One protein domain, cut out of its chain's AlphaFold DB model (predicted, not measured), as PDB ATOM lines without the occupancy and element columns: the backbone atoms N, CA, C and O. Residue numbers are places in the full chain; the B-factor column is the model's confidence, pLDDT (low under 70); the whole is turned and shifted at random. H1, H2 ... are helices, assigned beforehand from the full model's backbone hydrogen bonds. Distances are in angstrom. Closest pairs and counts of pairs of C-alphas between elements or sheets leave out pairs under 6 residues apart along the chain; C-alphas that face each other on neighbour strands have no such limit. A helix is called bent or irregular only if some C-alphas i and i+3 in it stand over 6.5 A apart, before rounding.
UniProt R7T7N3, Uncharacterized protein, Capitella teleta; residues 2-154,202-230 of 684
ATOM      1  N   ARG A   2     -11.584 -27.365 -13.825       33.94
ATOM      2  CA  ARG A   2     -11.842 -28.410 -12.811       33.94
ATOM      3  C   ARG A   2     -13.354 -28.604 -12.727       33.94
ATOM      4  O   ARG A   2     -14.072 -27.609 -12.682       33.94
ATOM      5  N   ARG A   3     -13.789 -29.870 -12.768       38.78
ATOM      6  CA  ARG A   3     -15.185 -30.336 -12.805       38.78
ATOM      7  C   ARG A   3     -16.050 -29.558 -11.808       38.78
ATOM      8  O   ARG A   3     -15.926 -29.751 -10.602       38.78
ATOM      9  N   VAL A   4     -16.920 -28.685 -12.315       46.84
ATOM     10  CA  VAL A   4     -18.109 -28.262 -11.570       46.84
ATOM     11  C   VAL A   4     -18.931 -29.529 -11.348       46.84
ATOM     12  O   VAL A   4     -19.075 -30.324 -12.276       46.84
ATOM     13  N   SER A   5     -19.379 -29.756 -10.111       51.66
ATOM     14  CA  SER A   5     -20.251 -30.875  -9.745       51.66
ATOM     15  C   SER A   5     -21.354 -31.026 -10.793       51.66
ATOM     16  O   SER A   5     -22.160 -30.115 -10.990       51.66
ATOM     17  N   THR A   6     -21.373 -32.171 -11.475       57.69
ATOM     18  CA  THR A   6     -22.353 -32.506 -12.512       57.69
ATOM     19  C   THR A   6     -23.787 -32.444 -11.990       57.69
ATOM     20  O   THR A   6     -24.692 -32.332 -12.798       57.69
ATOM     21  N   ALA A   7     -24.005 -32.448 -10.668       67.06
ATOM     22  CA  ALA A   7     -25.319 -32.450 -10.029       67.06
ATOM     23  C   ALA A   7     -26.039 -31.084 -10.012       67.06
ATOM     24  O   ALA A   7     -27.267 -31.050  -9.977       67.06
ATOM     25  N   VAL A   8     -25.315 -29.955 -10.037       74.75
ATOM     26  CA  VAL A   8     -25.920 -28.621  -9.813       74.75
ATOM     27  C   VAL A   8     -26.983 -28.263 -10.863       74.75
ATOM     28  O   VAL A   8     -28.067 -27.846 -10.464       74.75
ATOM     29  N   PRO A   9     -26.769 -28.461 -12.180       77.25
ATOM     30  CA  PRO A   9     -27.792 -28.162 -13.185       77.25
ATOM     31  C   PRO A   9     -29.070 -29.002 -13.024       77.25
ATOM     32  O   PRO A   9     -30.167 -28.499 -13.261       77.25
ATOM     33  N   TYR A  10     -28.950 -30.255 -12.564       83.50
ATOM     34  CA  TYR A  10     -30.091 -31.162 -12.414       83.50
ATOM     35  C   TYR A  10     -31.065 -30.730 -11.314       83.50
ATOM     36  O   TYR A  10     -32.263 -30.948 -11.466       83.50
ATOM     37  N   ILE A  11     -30.597 -30.060 -10.253       84.69
ATOM     38  CA  ILE A  11     -31.475 -29.522  -9.194       84.69
ATOM     39  C   ILE A  11     -32.422 -28.462  -9.774       84.69
ATOM     40  O   ILE A  11     -33.621 -28.467  -9.491       84.69
ATOM     41  N   GLY A  12     -31.898 -27.578 -10.630       82.56
ATOM     42  CA  GLY A  12     -32.700 -26.556 -11.303       82.56
ATOM     43  C   GLY A  12     -33.730 -27.158 -12.265       82.56
ATOM     44  O   GLY A  12     -34.880 -26.720 -12.283       82.56
ATOM     45  N   ILE A  13     -33.339 -28.193 -13.018       85.69
ATOM     46  CA  ILE A  13     -34.240 -28.925 -13.926       85.69
ATOM     47  C   ILE A  13     -35.345 -29.635 -13.134       85.69
ATOM     48  O   ILE A  13     -36.518 -29.494 -13.473       85.69
ATOM     49  N   LEU A  14     -34.993 -30.333 -12.049       90.12
ATOM     50  CA  LEU A  14     -35.950 -31.026 -11.186       90.12
ATOM     51  C   LEU A  14     -36.998 -30.062 -10.615       90.12
ATOM     52  O   LEU A  14     -38.189 -30.365 -10.641       90.12
ATOM     53  N   GLY A  15     -36.577 -28.869 -10.182       88.50
ATOM     54  CA  GLY A  15     -37.499 -27.826  -9.728       88.50
ATOM     55  C   GLY A  15     -38.515 -27.407 -10.801       88.50
ATOM     56  O   GLY A  15     -39.684 -27.192 -10.481       88.50
ATOM     57  N   ASN A  16     -38.111 -27.330 -12.074       88.50
ATOM     58  CA  ASN A  16     -39.011 -26.995 -13.188       88.50
ATOM     59  C   ASN A  16     -39.958 -28.149 -13.562       88.50
ATOM     60  O   ASN A  16     -41.114 -27.902 -13.906       88.50
ATOM     61  N   VAL A  17     -39.498 -29.400 -13.464       90.25
ATOM     62  CA  VAL A  17     -40.357 -30.580 -13.661       90.25
ATOM     63  C   VAL A  17     -41.447 -30.617 -12.591       90.25
ATOM     64  O   VAL A  17     -42.623 -30.725 -12.922       90.25
ATOM     65  N   ILE A  18     -41.077 -30.425 -11.321       93.06
ATOM     66  CA  ILE A  18     -42.029 -30.391 -10.201       93.06
ATOM     67  C   ILE A  18     -43.038 -29.249 -10.361       93.06
ATOM     68  O   ILE A  18     -44.221 -29.457 -10.105       93.06
ATOM     69  N   LEU A  19     -42.606 -28.076 -10.843       92.06
ATOM     70  CA  LEU A  19     -43.516 -26.968 -11.159       92.06
ATOM     71  C   LEU A  19     -44.555 -27.371 -12.212       92.06
ATOM     72  O   LEU A  19     -45.739 -27.097 -12.051       92.06
ATOM     73  N   THR A  20     -44.111 -28.048 -13.271       90.25
ATOM     74  CA  THR A  20     -44.994 -28.505 -14.353       90.25
ATOM     75  C   THR A  20     -45.997 -29.541 -13.838       90.25
ATOM     76  O   THR A  20     -47.178 -29.463 -14.173       90.25
ATOM     77  N   CYS A  21     -45.565 -30.458 -12.965       92.19
ATOM     78  CA  CYS A  21     -46.455 -31.413 -12.302       92.19
ATOM     79  C   CYS A  21     -47.480 -30.723 -11.390       92.19
ATOM     80  O   CYS A  21     -48.653 -31.087 -11.426       92.19
ATOM     81  N   ALA A  22     -47.062 -29.721 -10.605       92.31
ATOM     82  CA  ALA A  22     -47.964 -28.943  -9.751       92.31
ATOM     83  C   ALA A  22     -49.065 -28.279 -10.589       92.31
ATOM     84  O   ALA A  22     -50.252 -28.444 -10.326       92.31
ATOM     85  N   VAL A  23     -48.667 -27.601 -11.664       90.81
ATOM     86  CA  VAL A  23     -49.586 -26.926 -12.581       90.81
ATOM     87  C   VAL A  23     -50.546 -27.911 -13.260       90.81
ATOM     88  O   VAL A  23     -51.744 -27.644 -13.330       90.81
ATOM     89  N   ALA A  24     -50.052 -29.062 -13.727       89.56
ATOM     90  CA  ALA A  24     -50.892 -30.091 -14.341       89.56
ATOM     91  C   ALA A  24     -51.937 -30.649 -13.359       89.56
ATOM     92  O   ALA A  24     -53.099 -30.809 -13.730       89.56
ATOM     93  N   LEU A  25     -51.548 -30.887 -12.101       90.00
ATOM     94  CA  LEU A  25     -52.472 -31.304 -11.043       90.00
ATOM     95  C   LEU A  25     -53.500 -30.219 -10.713       90.00
ATOM     96  O   LEU A  25     -54.660 -30.552 -10.496       90.00
ATOM     97  N   GLY A  26     -53.112 -28.943 -10.737       88.19
ATOM     98  CA  GLY A  26     -54.040 -27.826 -10.549       88.19
ATOM     99  C   GLY A  26     -55.103 -27.739 -11.642       88.19
ATOM    100  O   GLY A  26     -56.290 -27.601 -11.347       88.19
ATOM    101  N   LEU A  27     -54.702 -27.899 -12.908       88.12
ATOM    102  CA  LEU A  27     -55.647 -27.973 -14.027       88.12
ATOM    103  C   LEU A  27     -56.556 -29.204 -13.913       88.12
ATOM    104  O   LEU A  27     -57.760 -29.098 -14.129       88.12
ATOM    105  N   TYR A  28     -56.006 -30.358 -13.525       88.44
ATOM    106  CA  TYR A  28     -56.786 -31.579 -13.330       88.44
ATOM    107  C   TYR A  28     -57.804 -31.450 -12.191       88.44
ATOM    108  O   TYR A  28     -58.966 -31.801 -12.373       88.44
ATOM    109  N   ALA A  29     -57.403 -30.895 -11.042       86.75
ATOM    110  CA  ALA A  29     -58.299 -30.630  -9.917       86.75
ATOM    111  C   ALA A  29     -59.458 -29.717 -10.333       86.75
ATOM    112  O   ALA A  29     -60.606 -29.954  -9.960       86.75
ATOM    113  N   ARG A  30     -59.168 -28.705 -11.160       84.62
ATOM    114  CA  ARG A  30     -60.184 -27.801 -11.701       84.62
ATOM    115  C   ARG A  30     -61.142 -28.500 -12.645       84.62
ATOM    116  O   ARG A  30     -62.349 -28.321 -12.510       84.62
ATOM    117  N   TRP A  31     -60.626 -29.289 -13.577       87.00
ATOM    118  CA  TRP A  31     -61.472 -30.051 -14.486       87.00
ATOM    119  C   TRP A  31     -62.366 -31.042 -13.727       87.00
ATOM    120  O   TRP A  31     -63.562 -31.087 -13.981       87.00
ATOM    121  N   MET A  32     -61.825 -31.739 -12.724       85.00
ATOM    122  CA  MET A  32     -62.584 -32.651 -11.856       85.00
ATOM    123  C   MET A  32     -63.723 -31.970 -11.087       85.00
ATOM    124  O   MET A  32     -64.691 -32.634 -10.732       85.00
ATOM    125  N   HIS A  33     -63.590 -30.678 -10.778       82.62
ATOM    126  CA  HIS A  33     -64.622 -29.927 -10.064       82.62
ATOM    127  C   HIS A  33     -65.651 -29.282 -10.997       82.62
ATOM    128  O   HIS A  33     -66.839 -29.301 -10.703       82.62
ATOM    129  N   SER A  34     -65.186 -28.676 -12.091       81.50
ATOM    130  CA  SER A  34     -66.013 -27.835 -12.967       81.50
ATOM    131  C   SER A  34     -66.572 -28.564 -14.187       81.50
ATOM    132  O   SER A  34     -67.495 -28.055 -14.813       81.50
ATOM    133  N   GLU A  35     -65.975 -29.700 -14.566       82.00
ATOM    134  CA  GLU A  35     -66.203 -30.406 -15.839       82.00
ATOM    135  C   GLU A  35     -66.090 -29.498 -17.081       82.00
ATOM    136  O   GLU A  35     -66.551 -29.832 -18.174       82.00
ATOM    137  N   ASP A  36     -65.427 -28.346 -16.938       82.56
ATOM    138  CA  ASP A  36     -65.352 -27.331 -17.976       82.56
ATOM    139  C   ASP A  36     -64.391 -27.763 -19.093       82.56
ATOM    140  O   ASP A  36     -63.185 -27.970 -18.893       82.56
ATOM    141  N   ILE A  37     -64.936 -27.858 -20.308       84.25
ATOM    142  CA  ILE A  37     -64.205 -28.190 -21.535       84.25
ATOM    143  C   ILE A  37     -63.078 -27.176 -21.789       84.25
ATOM    144  O   ILE A  37     -62.038 -27.542 -22.346       84.25
ATOM    145  N   ALA A  38     -63.224 -25.925 -21.339       82.81
ATOM    146  CA  ALA A  38     -62.195 -24.901 -21.482       82.81
ATOM    147  C   ALA A  38     -60.865 -25.306 -20.821       82.81
ATOM    148  O   ALA A  38     -59.799 -25.032 -21.375       82.81
ATOM    149  N   VAL A  39     -60.899 -26.025 -19.693       81.62
ATOM    150  CA  VAL A  39     -59.683 -26.490 -18.997       81.62
ATOM    151  C   VAL A  39     -58.940 -27.540 -19.828       81.62
ATOM    152  O   VAL A  39     -57.712 -27.488 -19.937       81.62
ATOM    153  N   ILE A  40     -59.675 -28.445 -20.485       81.94
ATOM    154  CA  ILE A  40     -59.099 -29.438 -21.404       81.94
ATOM    155  C   ILE A  40     -58.487 -28.739 -22.624       81.94
ATOM    156  O   ILE A  40     -57.375 -29.077 -23.032       81.94
ATOM    157  N   LEU A  41     -59.174 -27.742 -23.192       85.19
ATOM    158  CA  LEU A  41     -58.662 -26.971 -24.329       85.19
ATOM    159  C   LEU A  41     -57.354 -26.245 -23.982       85.19
ATOM    160  O   LEU A  41     -56.406 -26.297 -24.768       85.19
ATOM    161  N   ILE A  42     -57.267 -25.635 -22.795       85.00
ATOM    162  CA  ILE A  42     -56.039 -24.997 -22.293       85.00
ATOM    163  C   ILE A  42     -54.916 -26.033 -22.145       85.00
ATOM    164  O   ILE A  42     -53.790 -25.785 -22.580       85.00
ATOM    165  N   ALA A  43     -55.203 -27.216 -21.597       80.75
ATOM    166  CA  ALA A  43     -54.211 -28.281 -21.457       80.75
ATOM    167  C   ALA A  43     -53.705 -28.805 -22.820       80.75
ATOM    168  O   ALA A  43     -52.494 -28.961 -23.007       80.75
ATOM    169  N   MET A  44     -54.600 -29.015 -23.795       84.56
ATOM    170  CA  MET A  44     -54.235 -29.444 -25.156       84.56
ATOM    171  C   MET A  44     -53.411 -28.386 -25.895       84.56
ATOM    172  O   MET A  44     -52.392 -28.714 -26.508       84.56
ATOM    173  N   LEU A  45     -53.806 -27.112 -25.795       86.56
ATOM    174  CA  LEU A  45     -53.025 -25.999 -26.334       86.56
ATOM    175  C   LEU A  45     -51.623 -25.972 -25.714       86.56
ATOM    176  O   LEU A  45     -50.641 -25.732 -26.413       86.56
ATOM    177  N   GLY A  46     -51.507 -26.302 -24.430       82.31
ATOM    178  CA  GLY A  46     -50.221 -26.399 -23.756       82.31
ATOM    179  C   GLY A  46     -49.297 -27.469 -24.284       82.31
ATOM    180  O   GLY A  46     -48.101 -27.218 -24.435       82.31
ATOM    181  N   LEU A  47     -49.837 -28.636 -24.625       84.19
ATOM    182  CA  LEU A  47     -49.057 -29.689 -25.265       84.19
ATOM    183  C   LEU A  47     -48.546 -29.235 -26.641       84.19
ATOM    184  O   LEU A  47     -47.394 -29.495 -26.992       84.19
ATOM    185  N   LEU A  48     -49.360 -28.492 -27.395       88.44
ATOM    186  CA  LEU A  48     -48.955 -27.904 -28.674       88.44
ATOM    187  C   LEU A  48     -47.854 -26.845 -28.500       88.44
ATOM    188  O   LEU A  48     -46.872 -26.839 -29.242       88.44
ATOM    189  N   VAL A  49     -47.972 -25.967 -27.503       88.69
ATOM    190  CA  VAL A  49     -46.957 -24.936 -27.230       88.69
ATOM    191  C   VAL A  49     -45.653 -25.562 -26.728       88.69
ATOM    192  O   VAL A  49     -44.570 -25.160 -27.158       88.69
ATOM    193  N   PHE A  50     -45.737 -26.593 -25.884       86.25
ATOM    194  CA  PHE A  50     -44.579 -27.352 -25.414       86.25
ATOM    195  C   PHE A  50     -43.870 -28.082 -26.562       86.25
ATOM    196  O   PHE A  50     -42.661 -27.932 -26.727       86.25
ATOM    197  N   THR A  51     -44.611 -28.806 -27.406       89.00
ATOM    198  CA  THR A  51     -44.036 -29.490 -28.579       89.00
ATOM    199  C   THR A  51     -43.417 -28.499 -29.564       89.00
ATOM    200  O   THR A  51     -42.310 -28.735 -30.046       89.00
ATOM    201  N   SER A  52     -44.056 -27.348 -29.786       90.56
ATOM    202  CA  SER A  52     -43.503 -26.256 -30.601       90.56
ATOM    203  C   SER A  52     -42.217 -25.680 -30.001       90.56
ATOM    204  O   SER A  52     -41.249 -25.444 -30.722       90.56
ATOM    205  N   SER A  53     -42.160 -25.498 -28.678       90.56
ATOM    206  CA  SER A  53     -40.947 -25.068 -27.973       90.56
ATOM    207  C   SER A  53     -39.809 -26.080 -28.148       90.56
ATOM    208  O   SER A  53     -38.713 -25.699 -28.567       90.56
ATOM    209  N   CYS A  54     -40.071 -27.375 -27.942       88.88
ATOM    210  CA  CYS A  54     -39.093 -28.439 -28.177       88.88
ATOM    211  C   CYS A  54     -38.618 -28.473 -29.637       88.88
ATOM    212  O   CYS A  54     -37.418 -28.609 -29.884       88.88
ATOM    213  N   ALA A  55     -39.531 -28.294 -30.596       91.00
ATOM    214  CA  ALA A  55     -39.195 -28.225 -32.013       91.00
ATOM    215  C   ALA A  55     -38.249 -27.051 -32.313       91.00
ATOM    216  O   ALA A  55     -37.215 -27.228 -32.960       91.00
ATOM    217  N   LEU A  56     -38.546 -25.861 -31.782       91.25
ATOM    218  CA  LEU A  56     -37.711 -24.667 -31.943       91.25
ATOM    219  C   LEU A  56     -36.311 -24.840 -31.345       91.25
ATOM    220  O   LEU A  56     -35.334 -24.403 -31.955       91.25
ATOM    221  N   VAL A  57     -36.198 -25.489 -30.183       89.31
ATOM    222  CA  VAL A  57     -34.906 -25.738 -29.527       89.31
ATOM    223  C   VAL A  57     -34.080 -26.766 -30.302       89.31
ATOM    224  O   VAL A  57     -32.916 -26.501 -30.597       89.31
ATOM    225  N   HIS A  58     -34.661 -27.924 -30.628       90.56
ATOM    226  CA  HIS A  58     -33.898 -29.076 -31.117       90.56
ATOM    227  C   HIS A  58     -33.794 -29.168 -32.641       90.56
ATOM    228  O   HIS A  58     -32.756 -29.595 -33.137       90.56
ATOM    229  N   TYR A  59     -34.824 -28.757 -33.388       91.25
ATOM    230  CA  TYR A  59     -34.835 -28.869 -34.852       91.25
ATOM    231  C   TYR A  59     -34.402 -27.574 -35.540       91.25
ATOM    232  O   TYR A  59     -33.623 -27.613 -36.488       91.25
ATOM    233  N   PHE A  60     -34.855 -26.416 -35.050       90.62
ATOM    234  CA  PHE A  60     -34.562 -25.120 -35.682       90.62
ATOM    235  C   PHE A  60     -33.344 -24.395 -35.090       90.62
ATOM    236  O   PHE A  60     -32.983 -23.321 -35.567       90.62
ATOM    237  N   SER A  61     -32.698 -24.950 -34.055       89.69
ATOM    238  CA  SER A  61     -31.587 -24.309 -33.323       89.69
ATOM    239  C   SER A  61     -31.922 -22.910 -32.767       89.69
ATOM    240  O   SER A  61     -31.036 -22.107 -32.473       89.69
ATOM    241  N   MET A  62     -33.209 -22.605 -32.572       90.06
ATOM    242  CA  MET A  62     -33.709 -21.327 -32.056       90.06
ATOM    243  C   MET A  62     -33.972 -21.409 -30.546       90.06
ATOM    244  O   MET A  62     -35.068 -21.107 -30.066       90.06
ATOM    245  N   ALA A  63     -32.949 -21.802 -29.780       86.62
ATOM    246  CA  ALA A  63     -33.083 -22.117 -28.356       86.62
ATOM    247  C   ALA A  63     -33.707 -20.976 -27.530       86.62
ATOM    248  O   ALA A  63     -34.604 -21.209 -26.725       86.62
ATOM    249  N   THR A  64     -33.300 -19.722 -27.761       86.94
ATOM    250  CA  THR A  64     -33.838 -18.566 -27.021       86.94
ATOM    251  C   THR A  64     -35.341 -18.383 -27.225       86.94
ATOM    252  O   THR A  64     -36.043 -18.087 -26.262       86.94
ATOM    253  N   ILE A  65     -35.839 -18.559 -28.453       88.81
ATOM    254  CA  ILE A  65     -37.267 -18.397 -28.756       88.81
ATOM    255  C   ILE A  65     -38.060 -19.549 -28.144       88.81
ATOM    256  O   ILE A  65     -39.085 -19.299 -27.515       88.81
ATOM    257  N   GLY A  66     -37.555 -20.783 -28.245       90.25
ATOM    258  CA  GLY A  66     -38.174 -21.941 -27.601       90.25
ATOM    259  C   GLY A  66     -38.298 -21.777 -26.081       90.25
ATOM    260  O   GLY A  66     -39.388 -21.958 -25.537       90.25
ATOM    261  N   TYR A  67     -37.232 -21.340 -25.398       89.31
ATOM    262  CA  TYR A  67     -37.288 -21.064 -23.956       89.31
ATOM    263  C   TYR A  67     -38.235 -19.912 -23.607       89.31
ATOM    264  O   TYR A  67     -38.992 -20.031 -22.651       89.31
ATOM    265  N   CYS A  68     -38.255 -18.829 -24.392       91.38
ATOM    266  CA  CYS A  68     -39.201 -17.726 -24.188       91.38
ATOM    267  C   CYS A  68     -40.659 -18.191 -24.327       91.38
ATOM    268  O   CYS A  68     -41.490 -17.844 -23.491       91.38
ATOM    269  N   LEU A  69     -40.952 -19.003 -25.347       91.38
ATOM    270  CA  LEU A  69     -42.280 -19.564 -25.586       91.38
ATOM    271  C   LEU A  69     -42.716 -20.481 -24.432       91.38
ATOM    272  O   LEU A  69     -43.847 -20.388 -23.963       91.38
ATOM    273  N   TYR A  70     -41.801 -21.316 -23.934       90.19
ATOM    274  CA  TYR A  70     -42.044 -22.174 -22.775       90.19
ATOM    275  C   TYR A  70     -42.292 -21.366 -21.493       90.19
ATOM    276  O   TYR A  70     -43.268 -21.623 -20.792       90.19
ATOM    277  N   SER A  71     -41.453 -20.367 -21.200       91.31
ATOM    278  CA  SER A  71     -41.630 -19.486 -20.037       91.31
ATOM    279  C   SER A  71     -42.969 -18.754 -20.086       91.31
ATOM    280  O   SER A  71     -43.687 -18.739 -19.091       91.31
ATOM    281  N   MET A  72     -43.350 -18.218 -21.249       93.12
ATOM    282  CA  MET A  72     -44.662 -17.593 -21.441       93.12
ATOM    283  C   MET A  72     -45.808 -18.562 -21.159       93.12
ATOM    284  O   MET A  72     -46.773 -18.207 -20.488       93.12
ATOM    285  N   TRP A  73     -45.697 -19.801 -21.632       91.31
ATOM    286  CA  TRP A  73     -46.715 -20.811 -21.392       91.31
ATOM    287  C   TRP A  73     -46.851 -21.185 -19.913       91.31
ATOM    288  O   TRP A  73     -47.957 -21.187 -19.376       91.31
ATOM    289  N   ILE A  74     -45.729 -21.442 -19.236       91.06
ATOM    290  CA  ILE A  74     -45.720 -21.759 -17.804       91.06
ATOM    291  C   ILE A  74     -46.319 -20.617 -16.983       91.06
ATOM    292  O   ILE A  74     -47.168 -20.872 -16.132       91.06
ATOM    293  N   GLY A  75     -45.953 -19.368 -17.277       92.62
ATOM    294  CA  GLY A  75     -46.541 -18.205 -16.614       92.62
ATOM    295  C   GLY A  75     -48.056 -18.113 -16.813       92.62
ATOM    296  O   GLY A  75     -48.785 -17.826 -15.865       92.62
ATOM    297  N   CYS A  76     -48.543 -18.429 -18.018       92.00
ATOM    298  CA  CYS A  76     -49.976 -18.480 -18.307       92.00
ATOM    299  C   CYS A  76     -50.684 -19.542 -17.464       92.00
ATOM    300  O   CYS A  76     -51.679 -19.255 -16.802       92.00
ATOM    301  N   LEU A  77     -50.143 -20.758 -17.415       91.06
ATOM    302  CA  LEU A  77     -50.763 -21.829 -16.646       91.06
ATOM    303  C   LEU A  77     -50.750 -21.579 -15.134       91.06
ATOM    304  O   LEU A  77     -51.748 -21.853 -14.469       91.06
ATOM    305  N   ILE A  78     -49.656 -21.031 -14.593       91.44
ATOM    306  CA  ILE A  78     -49.594 -20.624 -13.182       91.44
ATOM    307  C   ILE A  78     -50.673 -19.578 -12.894       91.44
ATOM    308  O   ILE A  78     -51.365 -19.693 -11.887       91.44
ATOM    309  N   GLY A  79     -50.861 -18.603 -13.788       90.12
ATOM    310  CA  GLY A  79     -51.911 -17.598 -13.648       90.12
ATOM    311  C   GLY A  79     -53.317 -18.182 -13.704       90.12
ATOM    312  O   GLY A  79     -54.156 -17.811 -12.889       90.12
ATOM    313  N   VAL A  80     -53.570 -19.144 -14.598       88.56
ATOM    314  CA  VAL A  80     -54.869 -19.831 -14.673       88.56
ATOM    315  C   VAL A  80     -55.152 -20.553 -13.359       88.56
ATOM    316  O   VAL A  80     -56.215 -20.350 -12.790       88.56
ATOM    317  N   VAL A  81     -54.198 -21.326 -12.832       88.62
ATOM    318  CA  VAL A  81     -54.360 -22.018 -11.540       88.62
ATOM    319  C   VAL A  81     -54.542 -21.016 -10.391       88.62
ATOM    320  O   VAL A  81     -55.421 -21.191  -9.546       88.62
ATOM    321  N   ALA A  82     -53.755 -19.937 -10.375       88.06
ATOM    322  CA  ALA A  82     -53.795 -18.924  -9.326       88.06
ATOM    323  C   ALA A  82     -55.137 -18.182  -9.253       88.06
ATOM    324  O   ALA A  82     -55.611 -17.900  -8.152       88.06
ATOM    325  N   PHE A  83     -55.742 -17.864 -10.399       85.75
ATOM    326  CA  PHE A  83     -56.924 -17.002 -10.476       85.75
ATOM    327  C   PHE A  83     -58.265 -17.732 -10.454       85.75
ATOM    328  O   PHE A  83     -59.302 -17.072 -10.409       85.75
ATOM    329  N   THR A  84     -58.267 -19.064 -10.496       79.62
ATOM    330  CA  THR A  84     -59.508 -19.854 -10.576       79.62
ATOM    331  C   THR A  84     -59.645 -20.897  -9.478       79.62
ATOM    332  O   THR A  84     -60.398 -21.853  -9.633       79.62
ATOM    333  N   THR A  85     -58.868 -20.773  -8.406       70.94
ATOM    334  CA  THR A  85     -59.027 -21.639  -7.237       70.94
ATOM    335  C   THR A  85     -60.227 -21.138  -6.431       70.94
ATOM    336  O   THR A  85     -60.172 -20.053  -5.862       70.94
ATOM    337  N   GLU A  86     -61.318 -21.901  -6.406       67.19
ATOM    338  CA  GLU A  86     -62.551 -21.537  -5.694       67.19
ATOM    339  C   GLU A  86     -62.653 -22.236  -4.328       67.19
ATOM    340  O   GLU A  86     -62.146 -23.344  -4.145       67.19
ATOM    341  N   HIS A  87     -63.340 -21.616  -3.360       63.50
ATOM    342  CA  HIS A  87     -63.537 -22.181  -2.013       63.50
ATOM    343  C   HIS A  87     -64.286 -23.529  -2.045       63.50
ATOM    344  O   HIS A  87     -63.952 -24.448  -1.301       63.50
ATOM    345  N   SER A  88     -65.230 -23.679  -2.977       60.09
ATOM    346  CA  SER A  88     -65.993 -24.908  -3.242       60.09
ATOM    347  C   SER A  88     -65.108 -26.105  -3.611       60.09
ATOM    348  O   SER A  88     -65.440 -27.248  -3.294       60.09
ATOM    349  N   MET A  89     -63.943 -25.868  -4.225       65.25
ATOM    350  CA  MET A  89     -62.992 -26.930  -4.570       65.25
ATOM    351  C   MET A  89     -62.352 -27.568  -3.334       65.25
ATOM    352  O   MET A  89     -61.959 -28.735  -3.373       65.25
ATOM    353  N   VAL A  90     -62.247 -26.813  -2.238       63.84
ATOM    354  CA  VAL A  90     -61.629 -27.248  -0.977       63.84
ATOM    355  C   VAL A  90     -62.624 -28.026  -0.105       63.84
ATOM    356  O   VAL A  90     -62.221 -28.753   0.801       63.84
ATOM    357  N   GLU A  91     -63.923 -27.931  -0.393       64.38
ATOM    358  CA  GLU A  91     -64.981 -28.613   0.363       64.38
ATOM    359  C   GLU A  91     -65.162 -30.082  -0.058       64.38
ATOM    360  O   GLU A  91     -65.519 -30.927   0.764       64.38
ATOM    361  N   HIS A  92     -64.853 -30.432  -1.311       74.38
ATOM    362  CA  HIS A  92     -64.880 -31.821  -1.768       74.38
ATOM    363  C   HIS A  92     -63.608 -32.579  -1.375       74.38
ATOM    364  O   HIS A  92     -62.541 -32.342  -1.932       74.38
ATOM    365  N   GLU A  93     -63.736 -33.575  -0.493       77.19
ATOM    366  CA  GLU A  93     -62.618 -34.342   0.090       77.19
ATOM    367  C   GLU A  93     -61.619 -34.894  -0.949       77.19
ATOM    368  O   GLU A  93     -60.405 -34.799  -0.765       77.19
ATOM    369  N   LYS A  94     -62.111 -35.398  -2.093       79.25
ATOM    370  CA  LYS A  94     -61.257 -35.911  -3.182       79.25
ATOM    371  C   LYS A  94     -60.487 -34.812  -3.921       79.25
ATOM    372  O   LYS A  94     -59.335 -35.024  -4.286       79.25
ATOM    373  N   VAL A  95     -61.115 -33.661  -4.165       81.81
ATOM    374  CA  VAL A  95     -60.492 -32.524  -4.867       81.81
ATOM    375  C   VAL A  95     -59.522 -31.807  -3.928       81.81
ATOM    376  O   VAL A  95     -58.402 -31.493  -4.328       81.81
ATOM    377  N   LYS A  96     -59.896 -31.672  -2.653       82.94
ATOM    378  CA  LYS A  96     -59.069 -31.123  -1.578       82.94
ATOM    379  C   LYS A  96     -57.712 -31.816  -1.475       82.94
ATOM    380  O   LYS A  96     -56.691 -31.137  -1.489       82.94
ATOM    381  N   ALA A  97     -57.684 -33.151  -1.451       86.00
ATOM    382  CA  ALA A  97     -56.429 -33.903  -1.387       86.00
ATOM    383  C   ALA A  97     -55.494 -33.596  -2.576       86.00
ATOM    384  O   ALA A  97     -54.280 -33.494  -2.408       86.00
ATOM    385  N   ILE A  98     -56.046 -33.407  -3.780       87.88
ATOM    386  CA  ILE A  98     -55.260 -33.069  -4.979       87.88
ATOM    387  C   ILE A  98     -54.717 -31.636  -4.890       87.88
ATOM    388  O   ILE A  98     -53.560 -31.401  -5.238       87.88
ATOM    389  N   VAL A  99     -55.526 -30.691  -4.399       85.81
ATOM    390  CA  VAL A  99     -55.124 -29.289  -4.193       85.81
ATOM    391  C   VAL A  99     -54.009 -29.184  -3.143       85.81
ATOM    392  O   VAL A  99     -53.018 -28.502  -3.384       85.81
ATOM    393  N   GLU A 100     -54.093 -29.930  -2.037       88.31
ATOM    394  CA  GLU A 100     -53.031 -29.970  -1.019       88.31
ATOM    395  C   GLU A 100     -51.709 -30.514  -1.588       88.31
ATOM    396  O   GLU A 100     -50.638 -29.949  -1.349       88.31
ATOM    397  N   VAL A 101     -51.767 -31.581  -2.396       91.62
ATOM    398  CA  VAL A 101     -50.580 -32.119  -3.083       91.62
ATOM    399  C   VAL A 101     -50.000 -31.094  -4.059       91.62
ATOM    400  O   VAL A 101     -48.784 -30.910  -4.105       91.62
ATOM    401  N   MET A 102     -50.848 -30.399  -4.819       92.38
ATOM    402  CA  MET A 102     -50.427 -29.318  -5.712       92.38
ATOM    403  C   MET A 102     -49.696 -28.205  -4.942       92.38
ATOM    404  O   MET A 102     -48.608 -27.799  -5.359       92.38
ATOM    405  N   ASP A 103     -50.240 -27.745  -3.815       90.88
ATOM    406  CA  ASP A 103     -49.634 -26.689  -2.995       90.88
ATOM    407  C   ASP A 103     -48.261 -27.117  -2.443       90.88
ATOM    408  O   ASP A 103     -47.283 -26.364  -2.519       90.88
ATOM    409  N   VAL A 104     -48.133 -28.369  -1.986       93.50
ATOM    410  CA  VAL A 104     -46.845 -28.952  -1.564       93.50
ATOM    411  C   VAL A 104     -45.840 -28.992  -2.717       93.50
ATOM    412  O   VAL A 104     -44.656 -28.693  -2.518       93.50
ATOM    413  N   LEU A 105     -46.275 -29.327  -3.934       94.38
ATOM    414  CA  LEU A 105     -45.400 -29.334  -5.109       94.38
ATOM    415  C   LEU A 105     -44.957 -27.916  -5.502       94.38
ATOM    416  O   LEU A 105     -43.785 -27.736  -5.846       94.38
ATOM    417  N   PHE A 106     -45.820 -26.898  -5.380       94.50
ATOM    418  CA  PHE A 106     -45.422 -25.498  -5.589       94.50
ATOM    419  C   PHE A 106     -44.323 -25.066  -4.614       94.50
ATOM    420  O   PHE A 106     -43.308 -24.500  -5.037       94.50
ATOM    421  N   VAL A 107     -44.482 -25.378  -3.324       94.31
ATOM    422  CA  VAL A 107     -43.474 -25.073  -2.296       94.31
ATOM    423  C   VAL A 107     -42.183 -25.850  -2.554       94.31
ATOM    424  O   VAL A 107     -41.093 -25.280  -2.499       94.31
ATOM    425  N   THR A 108     -42.283 -27.130  -2.913       93.94
ATOM    426  CA  THR A 108     -41.120 -27.985  -3.202       93.94
ATOM    427  C   THR A 108     -40.336 -27.469  -4.411       93.94
ATOM    428  O   THR A 108     -39.107 -27.370  -4.360       93.94
ATOM    429  N   SER A 109     -41.027 -27.071  -5.485       94.31
ATOM    430  CA  SER A 109     -40.401 -26.450  -6.658       94.31
ATOM    431  C   SER A 109     -39.652 -25.167  -6.290       94.31
ATOM    432  O   SER A 109     -38.508 -24.972  -6.719       94.31
ATOM    433  N   LEU A 110     -40.273 -24.308  -5.475       93.56
ATOM    434  CA  LEU A 110     -39.658 -23.073  -4.998       93.56
ATOM    435  C   LEU A 110     -38.398 -23.364  -4.173       93.56
ATOM    436  O   LEU A 110     -37.346 -22.793  -4.452       93.56
ATOM    437  N   LEU A 111     -38.473 -24.282  -3.207       93.44
ATOM    438  CA  LEU A 111     -37.333 -24.654  -2.365       93.44
ATOM    439  C   LEU A 111     -36.161 -25.188  -3.192       93.44
ATOM    440  O   LEU A 111     -35.023 -24.770  -2.979       93.44
ATOM    441  N   LEU A 112     -36.424 -26.051  -4.176       92.56
ATOM    442  CA  LEU A 112     -35.387 -26.556  -5.079       92.56
ATOM    443  C   LEU A 112     -34.766 -25.446  -5.927       92.56
ATOM    444  O   LEU A 112     -33.547 -25.433  -6.110       92.56
ATOM    445  N   ARG A 113     -35.568 -24.483  -6.403       89.81
ATOM    446  CA  ARG A 113     -35.050 -23.314  -7.130       89.81
ATOM    447  C   ARG A 113     -34.171 -22.447  -6.233       89.81
ATOM    448  O   ARG A 113     -33.085 -22.061  -6.659       89.81
ATOM    449  N   CYS A 114     -34.590 -22.199  -4.994       91.00
ATOM    450  CA  CYS A 114     -33.808 -21.448  -4.016       91.00
ATOM    451  C   CYS A 114     -32.486 -22.156  -3.680       91.00
ATOM    452  O   CYS A 114     -31.425 -21.533  -3.708       91.00
ATOM    453  N   LEU A 115     -32.526 -23.469  -3.435       90.44
ATOM    454  CA  LEU A 115     -31.335 -24.286  -3.188       90.44
ATOM    455  C   LEU A 115     -30.372 -24.250  -4.376       90.44
ATOM    456  O   LEU A 115     -29.178 -24.015  -4.195       90.44
ATOM    457  N   TRP A 116     -30.885 -24.421  -5.596       88.81
ATOM    458  CA  TRP A 116     -30.092 -24.298  -6.817       88.81
ATOM    459  C   TRP A 116     -29.435 -22.917  -6.934       88.81
ATOM    460  O   TRP A 116     -28.236 -22.810  -7.212       88.81
ATOM    461  N   ALA A 117     -30.201 -21.856  -6.680       86.62
ATOM    462  CA  ALA A 117     -29.724 -20.486  -6.763       86.62
ATOM    463  C   ALA A 117     -28.594 -20.220  -5.751       86.62
ATOM    464  O   ALA A 117     -27.575 -19.638  -6.116       86.62
ATOM    465  N   VAL A 118     -28.710 -20.723  -4.521       87.81
ATOM    466  CA  VAL A 118     -27.665 -20.605  -3.491       87.81
ATOM    467  C   VAL A 118     -26.426 -21.438  -3.846       87.81
ATOM    468  O   VAL A 118     -25.313 -20.911  -3.866       87.81
ATOM    469  N   ILE A 119     -26.598 -22.722  -4.179       86.12
ATOM    470  CA  ILE A 119     -25.484 -23.636  -4.490       86.12
ATOM    471  C   ILE A 119     -24.693 -23.138  -5.702       86.12
ATOM    472  O   ILE A 119     -23.461 -23.128  -5.668       86.12
ATOM    473  N   SER A 120     -25.377 -22.678  -6.755       81.44
ATOM    474  CA  SER A 120     -24.723 -22.169  -7.967       81.44
ATOM    475  C   SER A 120     -23.776 -21.005  -7.669       81.44
ATOM    476  O   SER A 120     -22.676 -20.981  -8.217       81.44
ATOM    477  N   ARG A 121     -24.134 -20.116  -6.736       80.94
ATOM    478  CA  ARG A 121     -23.326 -18.949  -6.337       80.94
ATOM    479  C   ARG A 121     -22.139 -19.306  -5.439       80.94
ATOM    480  O   ARG A 121     -21.107 -18.647  -5.510       80.94
ATOM    481  N   PHE A 122     -22.232 -20.386  -4.661       80.12
ATOM    482  CA  PHE A 122     -21.077 -20.938  -3.938       80.12
ATOM    483  C   PHE A 122     -20.103 -21.688  -4.857       80.12
ATOM    484  O   PHE A 122     -18.906 -21.776  -4.567       80.12
ATOM    485  N   THR A 123     -20.579 -22.220  -5.984       76.19
ATOM    486  CA  THR A 123     -19.707 -22.851  -6.977       76.19
ATOM    487  C   THR A 123     -19.057 -21.811  -7.894       76.19
ATOM    488  O   THR A 123     -19.709 -20.903  -8.394       76.19
ATOM    489  N   LYS A 124     -17.757 -21.962  -8.193       56.50
ATOM    490  CA  LYS A 124     -16.965 -21.032  -9.037       56.50
ATOM    491  C   LYS A 124     -17.403 -20.946 -10.521       56.50
ATOM    492  O   LYS A 124     -16.636 -20.461 -11.345       56.50
ATOM    493  N   GLY A 125     -18.581 -21.462 -10.872       54.75
ATOM    494  CA  GLY A 125     -19.144 -21.463 -12.226       54.75
ATOM    495  C   GLY A 125     -20.234 -20.412 -12.467       54.75
ATOM    496  O   GLY A 125     -20.802 -20.395 -13.553       54.75
ATOM    497  N   PHE A 126     -20.554 -19.563 -11.485       62.59
ATOM    498  CA  PHE A 126     -21.591 -18.543 -11.636       62.59
ATOM    499  C   PHE A 126     -21.117 -17.383 -12.524       62.59
ATOM    500  O   PHE A 126     -20.258 -16.591 -12.129       62.59
ATOM    501  N   ALA A 127     -21.691 -17.274 -13.723       62.50
ATOM    502  CA  ALA A 127     -21.599 -16.075 -14.544       62.50
ATOM    503  C   ALA A 127     -22.683 -15.097 -14.076       62.50
ATOM    504  O   ALA A 127     -23.868 -15.331 -14.297       62.50
ATOM    505  N   ALA A 128     -22.282 -14.032 -13.388       63.72
ATOM    506  CA  ALA A 128     -23.226 -13.056 -12.870       63.72
ATOM    507  C   ALA A 128     -23.927 -12.304 -14.009       63.72
ATOM    508  O   ALA A 128     -23.273 -11.757 -14.900       63.72
ATOM    509  N   GLU A 129     -25.257 -12.266 -13.967       66.38
ATOM    510  CA  GLU A 129     -26.046 -11.515 -14.937       66.38
ATOM    511  C   GLU A 129     -25.946 -10.009 -14.669       66.38
ATOM    512  O   GLU A 129     -26.047  -9.541 -13.533       66.38
ATOM    513  N   LYS A 130     -25.759  -9.232 -15.740       73.44
ATOM    514  CA  LYS A 130     -25.814  -7.764 -15.684       73.44
ATOM    515  C   LYS A 130     -27.241  -7.316 -15.340       73.44
ATOM    516  O   LYS A 130     -28.193  -8.081 -15.506       73.44
ATOM    517  N   ALA A 131     -27.422  -6.060 -14.920       64.75
ATOM    518  CA  ALA A 131     -28.739  -5.520 -14.561       64.75
ATOM    519  C   ALA A 131     -29.604  -5.190 -15.796       64.75
ATOM    520  O   ALA A 131     -30.082  -4.074 -15.990       64.75
ATOM    521  N   SER A 132     -29.776  -6.171 -16.677       72.88
ATOM    522  CA  SER A 132     -30.748  -6.154 -17.759       72.88
ATOM    523  C   SER A 132     -31.978  -6.961 -17.374       72.88
ATOM    524  O   SER A 132     -31.897  -7.920 -16.607       72.88
ATOM    525  N   ILE A 133     -33.101  -6.592 -17.980       76.06
ATOM    526  CA  ILE A 133     -34.329  -7.375 -17.954       76.06
ATOM    527  C   ILE A 133     -34.036  -8.763 -18.535       76.06
ATOM    528  O   ILE A 133     -33.584  -8.879 -19.680       76.06
ATOM    529  N   ASN A 134     -34.288  -9.807 -17.749       83.12
ATOM    530  CA  ASN A 134     -34.196 -11.176 -18.229       83.12
ATOM    531  C   ASN A 134     -35.384 -11.466 -19.150       83.12
ATOM    532  O   ASN A 134     -36.547 -11.242 -18.799       83.12
ATOM    533  N   LYS A 135     -35.072 -11.943 -20.357       86.12
ATOM    534  CA  LYS A 135     -36.072 -12.224 -21.390       86.12
ATOM    535  C   LYS A 135     -37.011 -13.351 -20.966       86.12
ATOM    536  O   LYS A 135     -38.195 -13.262 -21.258       86.12
ATOM    537  N   MET A 136     -36.500 -14.368 -20.268       87.75
ATOM    538  CA  MET A 136     -37.305 -15.514 -19.823       87.75
ATOM    539  C   MET A 136     -38.308 -15.091 -18.747       87.75
ATOM    540  O   MET A 136     -39.506 -15.281 -18.933       87.75
ATOM    541  N   ASP A 137     -37.832 -14.407 -17.704       88.56
ATOM    542  CA  ASP A 137     -38.663 -13.881 -16.611       88.56
ATOM    543  C   ASP A 137     -39.763 -12.943 -17.140       88.56
ATOM    544  O   ASP A 137     -40.925 -13.033 -16.749       88.56
ATOM    545  N   SER A 138     -39.420 -12.083 -18.106       90.12
ATOM    546  CA  SER A 138     -40.395 -11.179 -18.734       90.12
ATOM    547  C   SER A 138     -41.470 -11.922 -19.517       90.12
ATOM    548  O   SER A 138     -42.626 -11.514 -19.499       90.12
ATOM    549  N   MET A 139     -41.104 -12.998 -20.212       93.19
ATOM    550  CA  MET A 139     -42.066 -13.802 -20.964       93.19
ATOM    551  C   MET A 139     -43.002 -14.562 -20.027       93.19
ATOM    552  O   MET A 139     -44.199 -14.605 -20.287       93.19
ATOM    553  N   GLU A 140     -42.501 -15.073 -18.902       92.88
ATOM    554  CA  GLU A 140     -43.339 -15.691 -17.866       92.88
ATOM    555  C   GLU A 140     -44.340 -14.686 -17.264       92.88
ATOM    556  O   GLU A 140     -45.519 -15.002 -17.114       92.88
ATOM    557  N   MET A 141     -43.925 -13.435 -17.026       93.88
ATOM    558  CA  MET A 141     -44.843 -12.358 -16.624       93.88
ATOM    559  C   MET A 141     -45.892 -12.045 -17.701       93.88
ATOM    560  O   MET A 141     -47.061 -11.857 -17.373       93.88
ATOM    561  N   VAL A 142     -45.519 -12.026 -18.987       94.12
ATOM    562  CA  VAL A 142     -46.489 -11.875 -20.091       94.12
ATOM    563  C   VAL A 142     -47.501 -13.024 -20.083       94.12
ATOM    564  O   VAL A 142     -48.695 -12.782 -20.238       94.12
ATOM    565  N   GLY A 143     -47.045 -14.253 -19.830       93.25
ATOM    566  CA  GLY A 143     -47.911 -15.410 -19.620       93.25
ATOM    567  C   GLY A 143     -48.940 -15.180 -18.517       93.25
ATOM    568  O   GLY A 143     -50.139 -15.315 -18.751       93.25
ATOM    569  N   MET A 144     -48.482 -14.762 -17.335       92.44
ATOM    570  CA  MET A 144     -49.348 -14.451 -16.190       92.44
ATOM    571  C   MET A 144     -50.382 -13.360 -16.523       92.44
ATOM    572  O   MET A 144     -51.537 -13.442 -16.104       92.44
ATOM    573  N   ALA A 145     -49.996 -12.357 -17.317       93.62
ATOM    574  CA  ALA A 145     -50.925 -11.340 -17.800       93.62
ATOM    575  C   ALA A 145     -51.980 -11.950 -18.741       93.62
ATOM    576  O   ALA A 145     -53.169 -11.717 -18.547       93.62
ATOM    577  N   ILE A 146     -51.592 -12.790 -19.707       92.06
ATOM    578  CA  ILE A 146     -52.543 -13.482 -20.599       92.06
ATOM    579  C   ILE A 146     -53.541 -14.323 -19.792       92.06
ATOM    580  O   ILE A 146     -54.733 -14.319 -20.098       92.06
ATOM    581  N   ALA A 147     -53.093 -14.979 -18.721       90.38
ATOM    582  CA  ALA A 147     -53.971 -15.763 -17.858       90.38
ATOM    583  C   ALA A 147     -55.107 -14.933 -17.249       90.38
ATOM    584  O   ALA A 147     -56.236 -15.414 -17.172       90.38
ATOM    585  N   SER A 148     -54.842 -13.681 -16.861       89.12
ATOM    586  CA  SER A 148     -55.888 -12.791 -16.338       89.12
ATOM    587  C   SER A 148     -56.969 -12.469 -17.376       89.12
ATOM    588  O   SER A 148     -58.144 -12.428 -17.029       89.12
ATOM    589  N   LEU A 149     -56.596 -12.354 -18.657       88.38
ATOM    590  CA  LEU A 149     -57.548 -12.173 -19.756       88.38
ATOM    591  C   LEU A 149     -58.405 -13.430 -19.966       88.38
ATOM    592  O   LEU A 149     -59.619 -13.331 -20.105       88.38
ATOM    593  N   VAL A 150     -57.775 -14.611 -19.958       85.50
ATOM    594  CA  VAL A 150     -58.459 -15.908 -20.135       85.50
ATOM    595  C   VAL A 150     -59.445 -16.187 -18.999       85.50
ATOM    596  O   VAL A 150     -60.483 -16.801 -19.213       85.50
ATOM    597  N   THR A 151     -59.125 -15.736 -17.789       82.38
ATOM    598  CA  THR A 151     -59.931 -15.969 -16.583       82.38
ATOM    599  C   THR A 151     -60.962 -14.869 -16.314       82.38
ATOM    600  O   THR A 151     -61.727 -14.988 -15.365       82.38
ATOM    601  N   GLY A 152     -61.024 -13.832 -17.158       81.69
ATOM    602  CA  GLY A 152     -62.011 -12.752 -17.054       81.69
ATOM    603  C   GLY A 152     -61.719 -11.707 -15.969       81.69
ATOM    604  O   GLY A 152     -62.594 -10.903 -15.659       81.69
ATOM    605  N   HIS A 153     -60.509 -11.695 -15.403       85.38
ATOM    606  CA  HIS A 153     -60.081 -10.697 -14.415       85.38
ATOM    607  C   HIS A 153     -59.552  -9.423 -15.086       85.38
ATOM    608  O   HIS A 153     -59.283  -9.402 -16.288       85.38
ATOM    609  N   ASP A 154     -59.381  -8.341 -14.317       85.75
ATOM    610  CA  ASP A 154     -58.889  -7.054 -14.835       85.75
ATOM    611  C   ASP A 154     -57.431  -7.154 -15.324       85.75
ATOM    612  O   ASP A 154     -56.460  -6.918 -14.593       85.75
ATOM    613  N   GLN A 202     -61.767 -13.066  -3.862       54.25
ATOM    614  CA  GLN A 202     -61.821 -13.500  -2.463       54.25
ATOM    615  C   GLN A 202     -60.762 -14.568  -2.137       54.25
ATOM    616  O   GLN A 202     -60.275 -14.598  -1.009       54.25
ATOM    617  N   PHE A 203     -60.346 -15.387  -3.117       61.03
ATOM    618  CA  PHE A 203     -59.341 -16.441  -2.941       61.03
ATOM    619  C   PHE A 203     -58.499 -16.643  -4.214       61.03
ATOM    620  O   PHE A 203     -58.805 -17.480  -5.050       61.03
ATOM    621  N   ALA A 204     -57.414 -15.884  -4.379       74.00
ATOM    622  CA  ALA A 204     -56.358 -16.291  -5.310       74.00
ATOM    623  C   ALA A 204     -55.470 -17.329  -4.611       74.00
ATOM    624  O   ALA A 204     -55.165 -17.141  -3.431       74.00
ATOM    625  N   ASN A 205     -55.027 -18.393  -5.297       84.44
ATOM    626  CA  ASN A 205     -54.174 -19.404  -4.658       84.44
ATOM    627  C   ASN A 205     -52.855 -18.752  -4.181       84.44
ATOM    628  O   ASN A 205     -52.025 -18.349  -5.013       84.44
ATOM    629  N   PRO A 206     -52.625 -18.656  -2.856       84.38
ATOM    630  CA  PRO A 206     -51.474 -17.948  -2.317       84.38
ATOM    631  C   PRO A 206     -50.169 -18.710  -2.557       84.38
ATOM    632  O   PRO A 206     -49.126 -18.073  -2.701       84.38
ATOM    633  N   PHE A 207     -50.200 -20.044  -2.645       88.62
ATOM    634  CA  PHE A 207     -49.021 -20.871  -2.908       88.62
ATOM    635  C   PHE A 207     -48.534 -20.706  -4.347       88.62
ATOM    636  O   PHE A 207     -47.337 -20.509  -4.557       88.62
ATOM    637  N   ALA A 208     -49.444 -20.689  -5.325       89.94
ATOM    638  CA  ALA A 208     -49.106 -20.452  -6.729       89.94
ATOM    639  C   ALA A 208     -48.524 -19.042  -6.943       89.94
ATOM    640  O   ALA A 208     -47.451 -18.896  -7.536       89.94
ATOM    641  N   LEU A 209     -49.174 -18.006  -6.392       89.12
ATOM    642  CA  LEU A 209     -48.696 -16.618  -6.476       89.12
ATOM    643  C   LEU A 209     -47.363 -16.409  -5.746       89.12
ATOM    644  O   LEU A 209     -46.471 -15.741  -6.272       89.12
ATOM    645  N   SER A 210     -47.202 -17.002  -4.560       89.75
ATOM    646  CA  SER A 210     -45.945 -16.927  -3.805       89.75
ATOM    647  C   SER A 210     -44.821 -17.665  -4.523       89.75
ATOM    648  O   SER A 210     -43.701 -17.161  -4.567       89.75
ATOM    649  N   CYS A 211     -45.108 -18.826  -5.124       91.62
ATOM    650  CA  CYS A 211     -44.148 -19.570  -5.932       91.62
ATOM    651  C   CYS A 211     -43.691 -18.735  -7.136       91.62
ATOM    652  O   CYS A 211     -42.488 -18.560  -7.324       91.62
ATOM    653  N   PHE A 212     -44.625 -18.147  -7.890       92.06
ATOM    654  CA  PHE A 212     -44.320 -17.255  -9.012       92.06
ATOM    655  C   PHE A 212     -43.451 -16.064  -8.584       92.06
ATOM    656  O   PHE A 212     -42.356 -15.864  -9.113       92.06
ATOM    657  N   LEU A 213     -43.899 -15.303  -7.582       92.06
ATOM    658  CA  LEU A 213     -43.201 -14.102  -7.128       92.06
ATOM    659  C   LEU A 213     -41.805 -14.433  -6.585       92.06
ATOM    660  O   LEU A 213     -40.822 -13.821  -7.001       92.06
ATOM    661  N   ALA A 214     -41.695 -15.426  -5.702       91.31
ATOM    662  CA  ALA A 214     -40.422 -15.780  -5.092       91.31
ATOM    663  C   ALA A 214     -39.429 -16.342  -6.118       91.31
ATOM    664  O   ALA A 214     -38.247 -16.009  -6.053       91.31
ATOM    665  N   ARG A 215     -39.878 -17.117  -7.115       90.00
ATOM    666  CA  ARG A 215     -38.999 -17.591  -8.200       90.00
ATOM    667  C   ARG A 215     -38.409 -16.437  -9.016       90.00
ATOM    668  O   ARG A 215     -37.243 -16.523  -9.392       90.00
ATOM    669  N   MET A 216     -39.165 -15.357  -9.219       88.81
ATOM    670  CA  MET A 216     -38.703 -14.160  -9.936       88.81
ATOM    671  C   MET A 216     -37.738 -13.296  -9.118       88.81
ATOM    672  O   MET A 216     -36.797 -12.716  -9.662       88.81
ATOM    673  N   THR A 217     -37.970 -13.168  -7.810       90.25
ATOM    674  CA  THR A 217     -37.251 -12.189  -6.977       90.25
ATOM    675  C   THR A 217     -36.089 -12.784  -6.193       90.25
ATOM    676  O   THR A 217     -35.176 -12.044  -5.830       90.25
ATOM    677  N   PHE A 218     -36.085 -14.096  -5.931       89.75
ATOM    678  CA  PHE A 218     -35.099 -14.725  -5.046       89.75
ATOM    679  C   PHE A 218     -33.671 -14.631  -5.585       89.75
ATOM    680  O   PHE A 218     -32.757 -14.291  -4.840       89.75
ATOM    681  N   GLU A 219     -33.472 -14.875  -6.880       86.50
ATOM    682  CA  GLU A 219     -32.155 -14.764  -7.514       86.50
ATOM    683  C   GLU A 219     -31.593 -13.331  -7.472       86.50
ATOM    684  O   GLU A 219     -30.512 -13.147  -6.903       86.50
ATOM    685  N   PRO A 220     -32.322 -12.298  -7.949       87.56
ATOM    686  CA  PRO A 220     -31.918 -10.905  -7.761       87.56
ATOM    687  C   PRO A 220     -31.648 -10.523  -6.301       87.56
ATOM    688  O   PRO A 220     -30.741  -9.740  -6.029       87.56
ATOM    689  N   PHE A 221     -32.424 -11.068  -5.360       85.88
ATOM    690  CA  PHE A 221     -32.275 -10.789  -3.934       85.88
ATOM    691  C   PHE A 221     -30.961 -11.338  -3.367       85.88
ATOM    692  O   PHE A 221     -30.213 -10.599  -2.724       85.88
ATOM    693  N   ILE A 222     -30.628 -12.605  -3.623       84.38
ATOM    694  CA  ILE A 222     -29.364 -13.180  -3.134       84.38
ATOM    695  C   ILE A 222     -28.147 -12.568  -3.841       84.38
ATOM    696  O   ILE A 222     -27.070 -12.467  -3.248       84.38
ATOM    697  N   ASP A 223     -28.314 -12.077  -5.073       80.56
ATOM    698  CA  ASP A 223     -27.256 -11.390  -5.815       80.56
ATOM    699  C   ASP A 223     -26.829 -10.061  -5.172       80.56
ATOM    700  O   ASP A 223     -25.689  -9.632  -5.373       80.56
ATOM    701  N   ILE A 224     -27.653  -9.458  -4.304       77.81
ATOM    702  CA  ILE A 224     -27.237  -8.324  -3.460       77.81
ATOM    703  C   ILE A 224     -25.989  -8.695  -2.642       77.81
ATOM    704  O   ILE A 224     -25.037  -7.912  -2.577       77.81
ATOM    705  N   PHE A 225     -25.951  -9.917  -2.103       77.75
ATOM    706  CA  PHE A 225     -24.877 -10.405  -1.239       77.75
ATOM    707  C   PHE A 225     -23.738 -11.080  -2.011       77.75
ATOM    708  O   PHE A 225     -22.571 -10.874  -1.679       77.75
ATOM    709  N   PHE A 226     -24.057 -11.870  -3.042       74.00
ATOM    710  CA  PHE A 226     -23.085 -12.761  -3.691       74.00
ATOM    711  C   PHE A 226     -22.552 -12.274  -5.044       74.00
ATOM    712  O   PHE A 226     -21.582 -12.847  -5.541       74.00
ATOM    713  N   SER A 227     -23.135 -11.240  -5.665       71.94
ATOM    714  CA  SER A 227     -22.710 -10.872  -7.021       71.94
ATOM    715  C   SER A 227     -21.296 -10.257  -7.043       71.94
ATOM    716  O   SER A 227     -21.044  -9.287  -6.319       71.94
ATOM    717  N   PRO A 228     -20.390 -10.763  -7.904       72.88
ATOM    718  CA  PRO A 228     -19.033 -10.249  -8.071       72.88
ATOM    719  C   PRO A 228     -18.961  -8.964  -8.912       72.88
ATOM    720  O   PRO A 228     -17.882  -8.385  -9.014       72.88
ATOM    721  N   LEU A 229     -20.071  -8.528  -9.525       75.06
ATOM    722  CA  LEU A 229     -20.052  -7.444 -10.510       75.06
ATOM    723  C   LEU A 229     -19.749  -6.083  -9.882       75.06
ATOM    724  O   LEU A 229     -20.379  -5.672  -8.892       75.06
ATOM    725  N   SER A 230     -18.843  -5.348 -10.528       76.25
ATOM    726  CA  SER A 230     -18.589  -3.947 -10.207       76.25
ATOM    727  C   SER A 230     -19.802  -3.075 -10.557       76.25
ATOM    728  O   SER A 230     -20.694  -3.468 -11.305       76.25
TER     729      SER A 230
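This is residues 2 to 154 and 202 to 230 of the 684 residues of an uncharacterized protein of Capitella teleta (UniProt R7T7N3). The model is an up-and-down bundle of six helices or arms, H1, H2, H3, H5, H6 and H7a, each running against the one before it in the chain. H3 lies in the middle, packing on H1, H2, H6 and H7a, while H5 packs on H1 and H7a. The printed part has 182 residues with seven named helices, H1 to H7, and no named strand: all helix. It is compact, radius of gyration of the C-alphas 17.5 A, and only just elongated, spanning 54 by 35 by 32 A.

H5, residues 93 to 122, touches H1, residues 8 to 34, opposite ways at a shallow tilt of 19 degrees; their closest C-alphas, Gly 15 and Ser 109, are 4.4 A apart. H4, residues 87 to 91, touches H5 only at the corner, closest C-alphas Val 90 and Lys 96, 4.7 A. H7, residues 206 to 226, was assigned as one helix by its hydrogen bonds but is bent, C-alphas 216 and 219 being 7.0 A apart; its arms are H7a, residues 206 to 216, and H7b, residues 219 to 226. H5 touches H7a with residues 103 to 114 alone, closest C-alphas Leu 110 and Cys 211, 5.8 A. The hub H3, residues 63 to 83, touches H6, residues 135 to 150, closest C-alphas Cys 76 and Gly 143, 3.9 A. H3 and H2, residues 37 to 58, form a hairpin, closest C-alphas Ser 53 and Gly 66, 4.2 A. Every O i to N i+4 pair is within hydrogen-bond range in H2, H3, H6 and H7a; H1 has 22 of 23, H5 24 of 26, H7b 2 of 4, and H4 0 of 1 but 2 of 2 O i to N i+3.

H5 is 43.8 A long, H1 40.2 A. H1 begins at C-alpha 8 (-25.920, -28.621, -9.813); H7b ends at C-alpha 226 (-23.085, -12.761, -3.691).

Residues 155 to 201 are not printed; C-alphas 154 and 202 are 14.3 A apart. The link H5 to H6 is long. Residues 2 to 7, 86 to 91, 124 to 129, 131 and 202 to 203 have pLDDT under 70.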